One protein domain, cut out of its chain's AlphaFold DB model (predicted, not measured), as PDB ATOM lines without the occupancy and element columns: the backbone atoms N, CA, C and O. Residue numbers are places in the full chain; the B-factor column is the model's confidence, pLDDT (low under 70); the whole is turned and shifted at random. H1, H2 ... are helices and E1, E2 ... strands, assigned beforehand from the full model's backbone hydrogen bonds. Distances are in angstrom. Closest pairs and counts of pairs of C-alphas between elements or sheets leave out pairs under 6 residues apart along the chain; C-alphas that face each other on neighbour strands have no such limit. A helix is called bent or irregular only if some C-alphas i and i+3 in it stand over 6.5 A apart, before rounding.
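Overview. This is residues 4 to 71 of the 73 residues of an uncharacterized protein of Pseudolabrys sp. Root1462 (UniProt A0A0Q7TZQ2). Three helices that run the same way from one neighbour to the next stand in a loose row, with H2 in the middle, H1 side by side with it, and H3 splayed away on the other side of H2 with few contacts. The chain returns between helices along one face of this row, through residues 21 to 29 and residues 45 to 55, and the short strand E1 lies on that side, near the level where the helices begin. E1 pairs with no named strand, but residues 4 to 5 pair with residues 31 to 32 of E1, parallel, in a stretch too short to be named. The printed part has 68 residues with three named helices and one named strand, in the order H1, E1, H2, H3, and its class is mostly helix. The whole is compact, with a radius of gyration of the C-alphas of 11.1 A, and its C-alphas span 30 by 29 by 18 A.

Along the chain. Begin with the longest helix, H3, residues 56 to 69: find C-alpha 56 at (-46.400, -1.981, 40.184), and from there follow z downward to C-alpha 69 at (-43.762, 9.724, 23.559), 20.5 A away. H3 is neither bent nor irregular, but only just: C-alphas 64 and 67 are 6.4 A apart. Next look at H2, residues 36 to 44, which runs 12.1 A from Thr 36 to Ala 44. Then go to H1, residues 8 to 20: it starts with C-alpha 8 at (-28.794, 5.338, 38.698) and reaches C-alpha 20 after 19.8 A. H1 is irregular, but only just: C-alphas 9 and 12 are 6.6 A apart, and its line is a rough one. The strand E1 is residues 30 to 32, from Lys 30 to Gln 32, 6.4 A from first to last C-alpha.

Arrangement. Start from H3 and look toward H2. The two are close but not clearly touching, with 2 pairs of C-alphas within 8 A; the closest are those of Met 43 and Thr 69, 7.1 A apart. They run the same way at a shallow tilt of 33 degrees, only just short of steep, and their centres are 11.6 A apart. Go on to H1, and you find that H1 and H2 touch, with 11 pairs of C-alphas within 8 A. Their closest C-alphas are those of Ala 11 and Val 38, 4.5 A apart. H1 and H2 run the same way at a shallow tilt of 17 degrees, centre to centre 9.5 A. H1 and H3 are apart. E1 is apart from H1, from H2 and from H3. In the helices' backbones, every O i to N i+4 pair of H2 is within hydrogen-bond range, while in H1 7 of 9 pairs are and in H3 7 of 10.

Size, cuts and confidence. The two C-alphas farthest apart are those of Gly 4 and Gly 71, the first and last printed residues, at 30.8 A. The printed part runs from 4 to 71 without a cut, within a full chain of 73 residues. The link from H2 to H3 is long, with 11 residues between them; the link from H1 to E1, with 9 residues, is short, and the link from E1 to H2, with 3 residues, is tight. Read the B-factor column for the model's own confidence: the mean pLDDT of the printed part is 87.8. Residues 67 to 71, of which 67 to 69 belong to H3, are under 70, and the mean over H3 is 82.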
ATOM      1  N   GLY A   4     -33.971  -7.106  39.018       89.88
ATOM      2  CA  GLY A   4     -33.687  -6.682  40.382       89.88
ATOM      3  C   GLY A   4     -33.656  -5.156  40.518       89.88
ATOM      4  O   GLY A   4     -34.275  -4.463  39.709       89.88
ATOM      5  N   PRO A   5     -32.988  -4.632  41.558       91.44
ATOM      6  CA  PRO A   5     -32.790  -3.199  41.729       91.44
ATOM      7  C   PRO A   5     -32.049  -2.603  40.529       91.44
ATOM      8  O   PRO A   5     -30.980  -3.095  40.189       91.44
ATOM      9  N   CYS A   6     -32.585  -1.532  39.941       92.25
ATOM     10  CA  CYS A   6     -31.917  -0.781  38.870       92.25
ATOM     11  C   CYS A   6     -31.561   0.635  39.360       92.25
ATOM     12  O   CYS A   6     -32.361   1.560  39.176       92.25
ATOM     13  N   PRO A   7     -30.422   0.818  40.057       94.25
ATOM     14  CA  PRO A   7     -29.924   2.126  40.486       94.25
ATOM     15  C   PRO A   7     -29.583   3.071  39.322       94.25
ATOM     16  O   PRO A   7     -29.603   2.710  38.152       94.25
ATOM     17  N   VAL A   8     -29.228   4.314  39.665       95.31
ATOM     18  CA  VAL A   8     -28.794   5.338  38.698       95.31
ATOM     19  C   VAL A   8     -27.580   4.908  37.866       95.31
ATOM     20  O   VAL A   8     -27.494   5.283  36.702       95.31
ATOM     21  N   ASP A   9     -26.688   4.099  38.442       94.31
ATOM     22  CA  ASP A   9     -25.459   3.624  37.793       94.31
ATOM     23  C   ASP A   9     -25.747   2.732  36.570       94.31
ATOM     24  O   ASP A   9     -24.963   2.702  35.632       94.31
ATOM     25  N   ASP A  10     -26.923   2.089  36.522       91.81
ATOM     26  CA  ASP A  10     -27.349   1.278  35.374       91.81
ATOM     27  C   ASP A  10     -27.863   2.115  34.191       91.81
ATOM     28  O   ASP A  10     -28.050   1.585  33.094       91.81
ATOM     29  N   ALA A  11     -28.122   3.416  34.373       93.62
ATOM     30  CA  ALA A  11     -28.722   4.245  33.327       93.62
ATOM     31  C   ALA A  11     -27.773   4.457  32.135       93.62
ATOM     32  O   ALA A  11     -28.176   4.304  30.984       93.62
ATOM     33  N   GLU A  12     -26.509   4.779  32.404       94.00
ATOM     34  CA  GLU A  12     -25.495   4.989  31.368       94.00
ATOM     35  C   GLU A  12     -25.185   3.715  30.552       94.00
ATOM     36  O   GLU A  12     -25.304   3.771  29.323       94.00
ATOM     37  N   PRO A  13     -24.885   2.548  31.163       92.25
ATOM     38  CA  PRO A  13     -24.651   1.321  30.403       92.25
ATOM     39  C   PRO A  13     -25.899   0.850  29.645       92.25
ATOM     40  O   PRO A  13     -25.776   0.313  28.544       92.25
ATOM     41  N   LEU A  14     -27.105   1.091  30.178       91.94
ATOM     42  CA  LEU A  14     -28.343   0.838  29.440       91.94
ATOM     43  C   LEU A  14     -28.419   1.701  28.176       91.94
ATOM     44  O   LEU A  14     -28.699   1.170  27.103       91.94
ATOM     45  N   LEU A  15     -28.154   3.005  28.282       92.00
ATOM     46  CA  LEU A  15     -28.187   3.914  27.135       92.00
ATOM     47  C   LEU A  15     -27.176   3.494  26.068       92.00
ATOM     48  O   LEU A  15     -27.530   3.429  24.893       92.00
ATOM     49  N   GLN A  16     -25.944   3.168  26.466       91.88
ATOM     50  CA  GLN A  16     -24.934   2.691  25.521       91.88
ATOM     51  C   GLN A  16     -25.405   1.433  24.787       91.88
ATOM     52  O   GLN A  16     -25.400   1.413  23.557       91.88
ATOM     53  N   GLY A  17     -25.921   0.438  25.516       91.19
ATOM     54  CA  GLY A  17     -26.428  -0.790  24.904       91.19
ATOM     55  C   GLY A  17     -27.590  -0.552  23.933       91.19
ATOM     56  O   GLY A  17     -27.661  -1.196  22.886       91.19
ATOM     57  N   LEU A  18     -28.482   0.394  24.240       90.00
ATOM     58  CA  LEU A  18     -29.595   0.768  23.360       90.00
ATOM     59  C   LEU A  18     -29.130   1.486  22.085       90.00
ATOM     60  O   LEU A  18     -29.713   1.278  21.023       90.00
ATOM     61  N   LEU A  19     -28.079   2.303  22.174       88.88
ATOM     62  CA  LEU A  19     -27.496   2.986  21.016       88.88
ATOM     63  C   LEU A  19     -26.728   2.021  20.104       88.88
ATOM     64  O   LEU A  19     -26.771   2.165  18.883       88.88
ATOM     65  N   GLU A  20     -26.041   1.034  20.678       90.00
ATOM     66  CA  GLU A  20     -25.284   0.032  19.920       90.00
ATOM     67  C   GLU A  20     -26.195  -0.981  19.211       90.00
ATOM     68  O   GLU A  20     -25.884  -1.440  18.111       90.00
ATOM     69  N   ALA A  21     -27.341  -1.314  19.809       83.12
ATOM     70  CA  ALA A  21     -28.287  -2.285  19.275       83.12
ATOM     71  C   ALA A  21     -29.597  -1.611  18.836       83.12
ATOM     72  O   ALA A  21     -30.598  -1.608  19.554       83.12
ATOM     73  N   SER A  22     -29.608  -1.085  17.605       73.06
ATOM     74  CA  SER A  22     -30.824  -0.545  16.982       73.06
ATOM     75  C   SER A  22     -31.949  -1.589  16.968       73.06
ATOM     76  O   SER A  22     -31.811  -2.655  16.368       73.06
ATOM     77  N   GLY A  23     -33.067  -1.278  17.630       74.38
ATOM     78  CA  GLY A  23     -34.216  -2.181  17.763       74.38
ATOM     79  C   GLY A  23     -34.128  -3.176  18.926       74.38
ATOM     80  O   GLY A  23     -34.909  -4.127  18.964       74.38
ATOM     81  N   ALA A  24     -33.200  -2.988  19.869       81.88
ATOM     82  CA  ALA A  24     -33.149  -3.793  21.083       81.88
ATOM     83  C   ALA A  24     -34.451  -3.678  21.889       81.88
ATOM     84  O   ALA A  24     -34.944  -2.585  22.169       81.88
ATOM     85  N   SER A  25     -34.987  -4.826  22.302       86.50
ATOM     86  CA  SER A  25     -36.100  -4.893  23.242       86.50
ATOM     87  C   SER A  25     -35.581  -5.014  24.675       86.50
ATOM     88  O   SER A  25     -34.635  -5.753  24.966       86.50
ATOM     89  N   VAL A  26     -36.211  -4.286  25.597       91.44
ATOM     90  CA  VAL A  26     -35.859  -4.327  27.021       91.44
ATOM     91  C   VAL A  26     -36.960  -5.045  27.786       91.44
ATOM     92  O   VAL A  26     -37.998  -4.466  28.079       91.44
ATOM     93  N   ASP A  27     -36.735  -6.313  28.134       92.75
ATOM     94  CA  ASP A  27     -37.549  -6.974  29.160       92.75
ATOM     95  C   ASP A  27     -37.212  -6.385  30.529       92.75
ATOM     96  O   ASP A  27     -36.044  -6.384  30.929       92.75
ATOM     97  N   TRP A  28     -38.231  -5.886  31.220       94.56
ATOM     98  CA  TRP A  28     -38.118  -5.300  32.558       94.56
ATOM     99  C   TRP A  28     -39.090  -5.930  33.560       94.56
ATOM    100  O   TRP A  28     -39.330  -5.390  34.641       94.56
ATOM    101  N   THR A  29     -39.627  -7.108  33.232       95.31
ATOM    102  CA  THR A  29     -40.634  -7.806  34.049       95.31
ATOM    103  C   THR A  29     -40.131  -8.201  35.434       95.31
ATOM    104  O   THR A  29     -40.913  -8.452  36.348       95.31
ATOM    105  N   LYS A  30     -38.807  -8.237  35.609       93.50
ATOM    106  CA  LYS A  30     -38.131  -8.512  36.881       93.50
ATOM    107  C   LYS A  30     -37.434  -7.287  37.470       93.50
ATOM    108  O   LYS A  30     -36.738  -7.432  38.475       93.50
ATOM    109  N   CYS A  31     -37.573  -6.119  36.849       93.06
ATOM    110  CA  CYS A  31     -37.015  -4.868  37.344       93.06
ATOM    111  C   CYS A  31     -37.768  -4.423  38.602       93.06
ATOM    112  O   CYS A  31     -38.992  -4.506  38.664       93.06
ATOM    113  N   GLN A  32     -37.037  -3.974  39.613       92.81
ATOM    114  CA  GLN A  32     -37.582  -3.482  40.872       92.81
ATOM    115  C   GLN A  32     -36.983  -2.116  41.161       92.81
ATOM    116  O   GLN A  32     -35.774  -1.934  41.015       92.81
ATOM    117  N   LYS A  33     -37.805  -1.167  41.618       91.38
ATOM    118  CA  LYS A  33     -37.352   0.180  41.993       91.38
ATOM    119  C   LYS A  33     -36.379   0.815  40.975       91.38
ATOM    120  O   LYS A  33     -35.313   1.274  41.394       91.38
ATOM    121  N   PRO A  34     -36.679   0.814  39.659       92.50
ATOM    122  CA  PRO A  34     -35.842   1.513  38.699       92.50
ATOM    123  C   PRO A  34     -35.698   2.978  39.087       92.50
ATOM    124  O   PRO A  34     -36.671   3.669  39.398       92.50
ATOM    125  N   HIS A  35     -34.459   3.454  39.060       95.00
ATOM    126  CA  HIS A  35     -34.171   4.861  39.224       95.00
ATOM    127  C   HIS A  35     -34.797   5.654  38.071       95.00
ATOM    128  O   HIS A  35     -34.842   5.191  36.930       95.00
ATOM    129  N   THR A  36     -35.230   6.885  38.336       92.69
ATOM    130  CA  THR A  36     -35.864   7.751  37.326       92.69
ATOM    131  C   THR A  36     -34.988   7.959  36.087       92.69
ATOM    132  O   THR A  36     -35.506   8.011  34.978       92.69
ATOM    133  N   ALA A  37     -33.664   7.995  36.259       94.94
ATOM    134  CA  ALA A  37     -32.697   8.063  35.160       94.94
ATOM    135  C   ALA A  37     -32.790   6.867  34.188       94.94
ATOM    136  O   ALA A  37     -32.711   7.054  32.979       94.94
ATOM    137  N   VAL A  38     -33.028   5.651  34.693       94.12
ATOM    138  CA  VAL A  38     -33.217   4.448  33.860       94.12
ATOM    139  C   VAL A  38     -34.485   4.586  33.013       94.12
ATOM    140  O   VAL A  38     -34.480   4.284  31.823       94.12
ATOM    141  N   LEU A  39     -35.562   5.116  33.600       93.00
ATOM    142  CA  LEU A  39     -36.816   5.384  32.884       93.00
ATOM    143  C   LEU A  39     -36.635   6.457  31.805       93.00
ATOM    144  O   LEU A  39     -37.133   6.308  30.694       93.00
ATOM    145  N   GLN A  40     -35.899   7.525  32.119       92.56
ATOM    146  CA  GLN A  40     -35.576   8.594  31.171       92.56
ATOM    147  C   GLN A  40     -34.782   8.074  29.976       92.56
ATOM    148  O   GLN A  40     -35.074   8.468  28.852       92.56
ATOM    149  N   VAL A  41     -33.835   7.163  30.199       92.94
ATOM    150  CA  VAL A  41     -33.083   6.507  29.125       92.94
ATOM    151  C   VAL A  41     -34.009   5.707  28.211       92.94
ATOM    152  O   VAL A  41     -33.923   5.864  26.997       92.94
ATOM    153  N   LEU A  42     -34.925   4.907  28.766       91.38
ATOM    154  CA  LEU A  42     -35.886   4.135  27.967       91.38
ATOM    155  C   LEU A  42     -36.778   5.048  27.110       91.38
ATOM    156  O   LEU A  42     -36.937   4.799  25.915       91.38
ATOM    157  N   MET A  43     -37.299   6.132  27.693       90.31
ATOM    158  CA  MET A  43     -38.122   7.113  26.973       90.31
ATOM    159  C   MET A  43     -37.322   7.859  25.897       90.31
ATOM    160  O   MET A  43     -37.783   7.983  24.767       90.31
ATOM    161  N   ALA A  44     -36.114   8.331  26.220       89.19
ATOM    162  CA  ALA A  44     -35.258   9.065  25.289       89.19
ATOM    163  C   ALA A  44     -34.776   8.190  24.123       89.19
ATOM    164  O   ALA A  44     -34.627   8.677  23.005       89.19
ATOM    165  N   ALA A  45     -34.565   6.898  24.375       88.31
ATOM    166  CA  ALA A  45     -34.244   5.916  23.349       88.31
ATOM    167  C   ALA A  45     -35.472   5.473  22.528       88.31
ATOM    168  O   ALA A  45     -35.314   4.720  21.569       88.31
ATOM    169  N   GLY A  46     -36.690   5.900  22.894       87.00
ATOM    170  CA  GLY A  46     -37.931   5.485  22.232       87.00
ATOM    171  C   GLY A  46     -38.218   3.986  22.368       87.00
ATOM    172  O   GLY A  46     -38.865   3.394  21.504       87.00
ATOM    173  N   VAL A  47     -37.701   3.351  23.420       87.81
ATOM    174  CA  VAL A  47     -37.827   1.909  23.631       87.81
ATOM    175  C   VAL A  47     -39.095   1.625  24.413       87.81
ATOM    176  O   VAL A  47     -39.252   2.091  25.539       87.81
ATOM    177  N   VAL A  48     -39.962   0.790  23.843       88.19
ATOM    178  CA  VAL A  48     -41.112   0.228  24.555       88.19
ATOM    179  C   VAL A  48     -40.662  -1.052  25.272       88.19
ATOM    180  O   VAL A  48     -40.298  -2.025  24.599       88.19
ATOM    181  N   PRO A  49     -40.649  -1.088  26.617       91.19
ATOM    182  CA  PRO A  49     -40.251  -2.273  27.363       91.19
ATOM    183  C   PRO A  49     -41.216  -3.440  27.140       91.19
ATOM    184  O   PRO A  49     -42.412  -3.261  26.900       91.19
ATOM    185  N   VAL A  50     -40.699  -4.661  27.247       92.75
ATOM    186  CA  VAL A  50     -41.499  -5.880  27.121       92.75
ATOM    187  C   VAL A  50     -42.127  -6.224  28.466       92.75
ATOM    188  O   VAL A  50     -41.425  -6.411  29.462       92.75
ATOM    189  N   GLY A  51     -43.454  -6.365  28.455       92.19
ATOM    190  CA  GLY A  51     -44.248  -6.779  29.610       92.19
ATOM    191  C   GLY A  51     -44.436  -5.680  30.665       92.19
ATOM    192  O   GLY A  51     -43.942  -4.564  30.498       92.19
ATOM    193  N   PRO A  52     -45.179  -5.981  31.743       92.38
ATOM    194  CA  PRO A  52     -45.341  -5.056  32.854       92.38
ATOM    195  C   PRO A  52     -44.029  -4.893  33.626       92.38
ATOM    196  O   PRO A  52     -43.265  -5.853  33.727       92.38
ATOM    197  N   CYS A  53     -43.772  -3.722  34.207       94.12
ATOM    198  CA  CYS A  53     -42.645  -3.565  35.128       94.12
ATOM    199  C   CYS A  53     -42.818  -4.498  36.338       94.12
ATOM    200  O   CYS A  53     -43.932  -4.687  36.834       94.12
ATOM    201  N   GLY A  54     -41.717  -5.045  36.859       92.62
ATOM    202  CA  GLY A  54     -41.747  -5.807  38.114       92.62
ATOM    203  C   GLY A  54     -42.116  -4.958  39.343       92.62
ATOM    204  O   GLY A  54     -42.417  -5.508  40.403       92.62
ATOM    205  N   ASP A  55     -42.124  -3.630  39.201       92.50
ATOM    206  CA  ASP A  55     -42.601  -2.670  40.191       92.50
ATOM    207  C   ASP A  55     -43.953  -2.074  39.756       92.50
ATOM    208  O   ASP A  55     -44.043  -1.372  38.748       92.50
ATOM    209  N   VAL A  56     -45.012  -2.361  40.522       91.44
ATOM    210  CA  VAL A  56     -46.400  -1.981  40.184       91.44
ATOM    211  C   VAL A  56     -46.625  -0.476  40.125       91.44
ATOM    212  O   VAL A  56     -47.452  -0.015  39.341       91.44
ATOM    213  N   TRP A  57     -45.900   0.298  40.934       91.75
ATOM    214  CA  TRP A  57     -46.010   1.749  40.881       91.75
ATOM    215  C   TRP A  57     -45.357   2.230  39.581       91.75
ATOM    216  O   TRP A  57     -45.984   2.907  38.775       91.75
ATOM    217  N   ILE A  58     -44.149   1.777  39.265       93.50
ATOM    218  CA  ILE A  58     -43.497   2.187  38.013       93.50
ATOM    219  C   ILE A  58     -44.300   1.781  36.774       93.50
ATOM    220  O   ILE A  58     -44.395   2.567  35.836       93.50
ATOM    221  N   GLU A  59     -44.921   0.606  36.782       91.94
ATOM    222  CA  GLU A  59     -45.852   0.171  35.736       91.94
ATOM    223  C   GLU A  59     -47.010   1.167  35.534       91.94
ATOM    224  O   GLU A  59     -47.322   1.547  34.404       91.94
ATOM    225  N   GLU A  60     -47.648   1.621  36.615       92.06
ATOM    226  CA  GLU A  60     -48.748   2.589  36.541       92.06
ATOM    227  C   GLU A  60     -48.267   3.971  36.076       92.06
ATOM    228  O   GLU A  60     -48.896   4.585  35.210       92.06
ATOM    229  N   TRP A  61     -47.111   4.425  36.571       90.62
ATOM    230  CA  TRP A  61     -46.465   5.657  36.112       90.62
ATOM    231  C   TRP A  61     -46.163   5.617  34.610       90.62
ATOM    232  O   TRP A  61     -46.503   6.541  33.869       90.62
ATOM    233  N   TRP A  62     -45.555   4.521  34.150       90.56
ATOM    234  CA  TRP A  62     -45.137   4.335  32.763       90.56
ATOM    235  C   TRP A  62     -46.323   4.381  31.807       90.56
ATOM    236  O   TRP A  62     -46.254   5.031  30.770       90.56
ATOM    237  N   ARG A  63     -47.452   3.765  32.175       88.62
ATOM    238  CA  ARG A  63     -48.692   3.810  31.381       88.62
ATOM    239  C   ARG A  63     -49.244   5.227  31.208       88.62
ATOM    240  O   ARG A  63     -49.892   5.496  30.196       88.62
ATOM    241  N   GLY A  64     -49.006   6.113  32.175       88.06
ATOM    242  CA  GLY A  64     -49.332   7.535  32.067       88.06
ATOM    243  C   GLY A  64     -48.395   8.287  31.117       88.06
ATOM    244  O   GLY A  64     -48.867   9.089  30.314       88.06
ATOM    245  N   ASN A  65     -47.097   7.981  31.170       84.62
ATOM    246  CA  ASN A  65     -46.047   8.699  30.438       84.62
ATOM    247  C   ASN A  65     -45.815   8.213  28.992       84.62
ATOM    248  O   ASN A  65     -45.471   9.022  28.133       84.62
ATOM    249  N   ASP A  66     -46.043   6.930  28.684       71.00
ATOM    250  CA  ASP A  66     -45.837   6.346  27.343       71.00
ATOM    251  C   ASP A  66     -46.687   7.033  26.255       71.00
ATOM    252  O   ASP A  66     -46.278   7.145  25.097       71.00
ATOM    253  N   ARG A  67     -47.853   7.576  26.634       60.19
ATOM    254  CA  ARG A  67     -48.767   8.264  25.708       60.19
ATOM    255  C   ARG A  67     -48.196   9.563  25.139       60.19
ATOM    256  O   ARG A  67     -48.609   9.954  24.049       60.19
ATOM    257  N   GLU A  68     -47.287  10.230  25.849       55.69
ATOM    258  CA  GLU A  68     -46.681  11.485  25.383       55.69
ATOM    259  C   GLU A  68     -45.577  11.226  24.347       55.69
ATOM    260  O   GLU A  68     -45.460  11.957  23.365       55.69
ATOM    261  N   THR A  69     -44.831  10.128  24.488       53.53
ATOM    262  CA  THR A  69     -43.762   9.724  23.559       53.53
ATOM    263  C   THR A  69     -44.264   9.206  22.208       53.53
ATOM    264  O   THR A  69     -43.534   9.287  21.225       53.53
ATOM    265  N   GLN A  70     -45.512   8.729  22.113       53.88
ATOM    266  CA  GLN A  70     -46.112   8.279  20.842       53.88
ATOM    267  C   GLN A  70     -46.773   9.411  20.027       53.88
ATOM    268  O   GLN A  70     -47.305   9.161  18.946       53.88
ATOM    269  N   GLY A  71     -46.759  10.653  20.532       49.00
ATOM    270  CA  GLY A  71     -47.409  11.816  19.914       49.00
ATOM    271  C   GLY A  71     -46.498  12.745  19.104       49.00
ATOM    272  O   GLY A  71     -46.992  13.726  18.551       49.00
TER     273      GLY A  71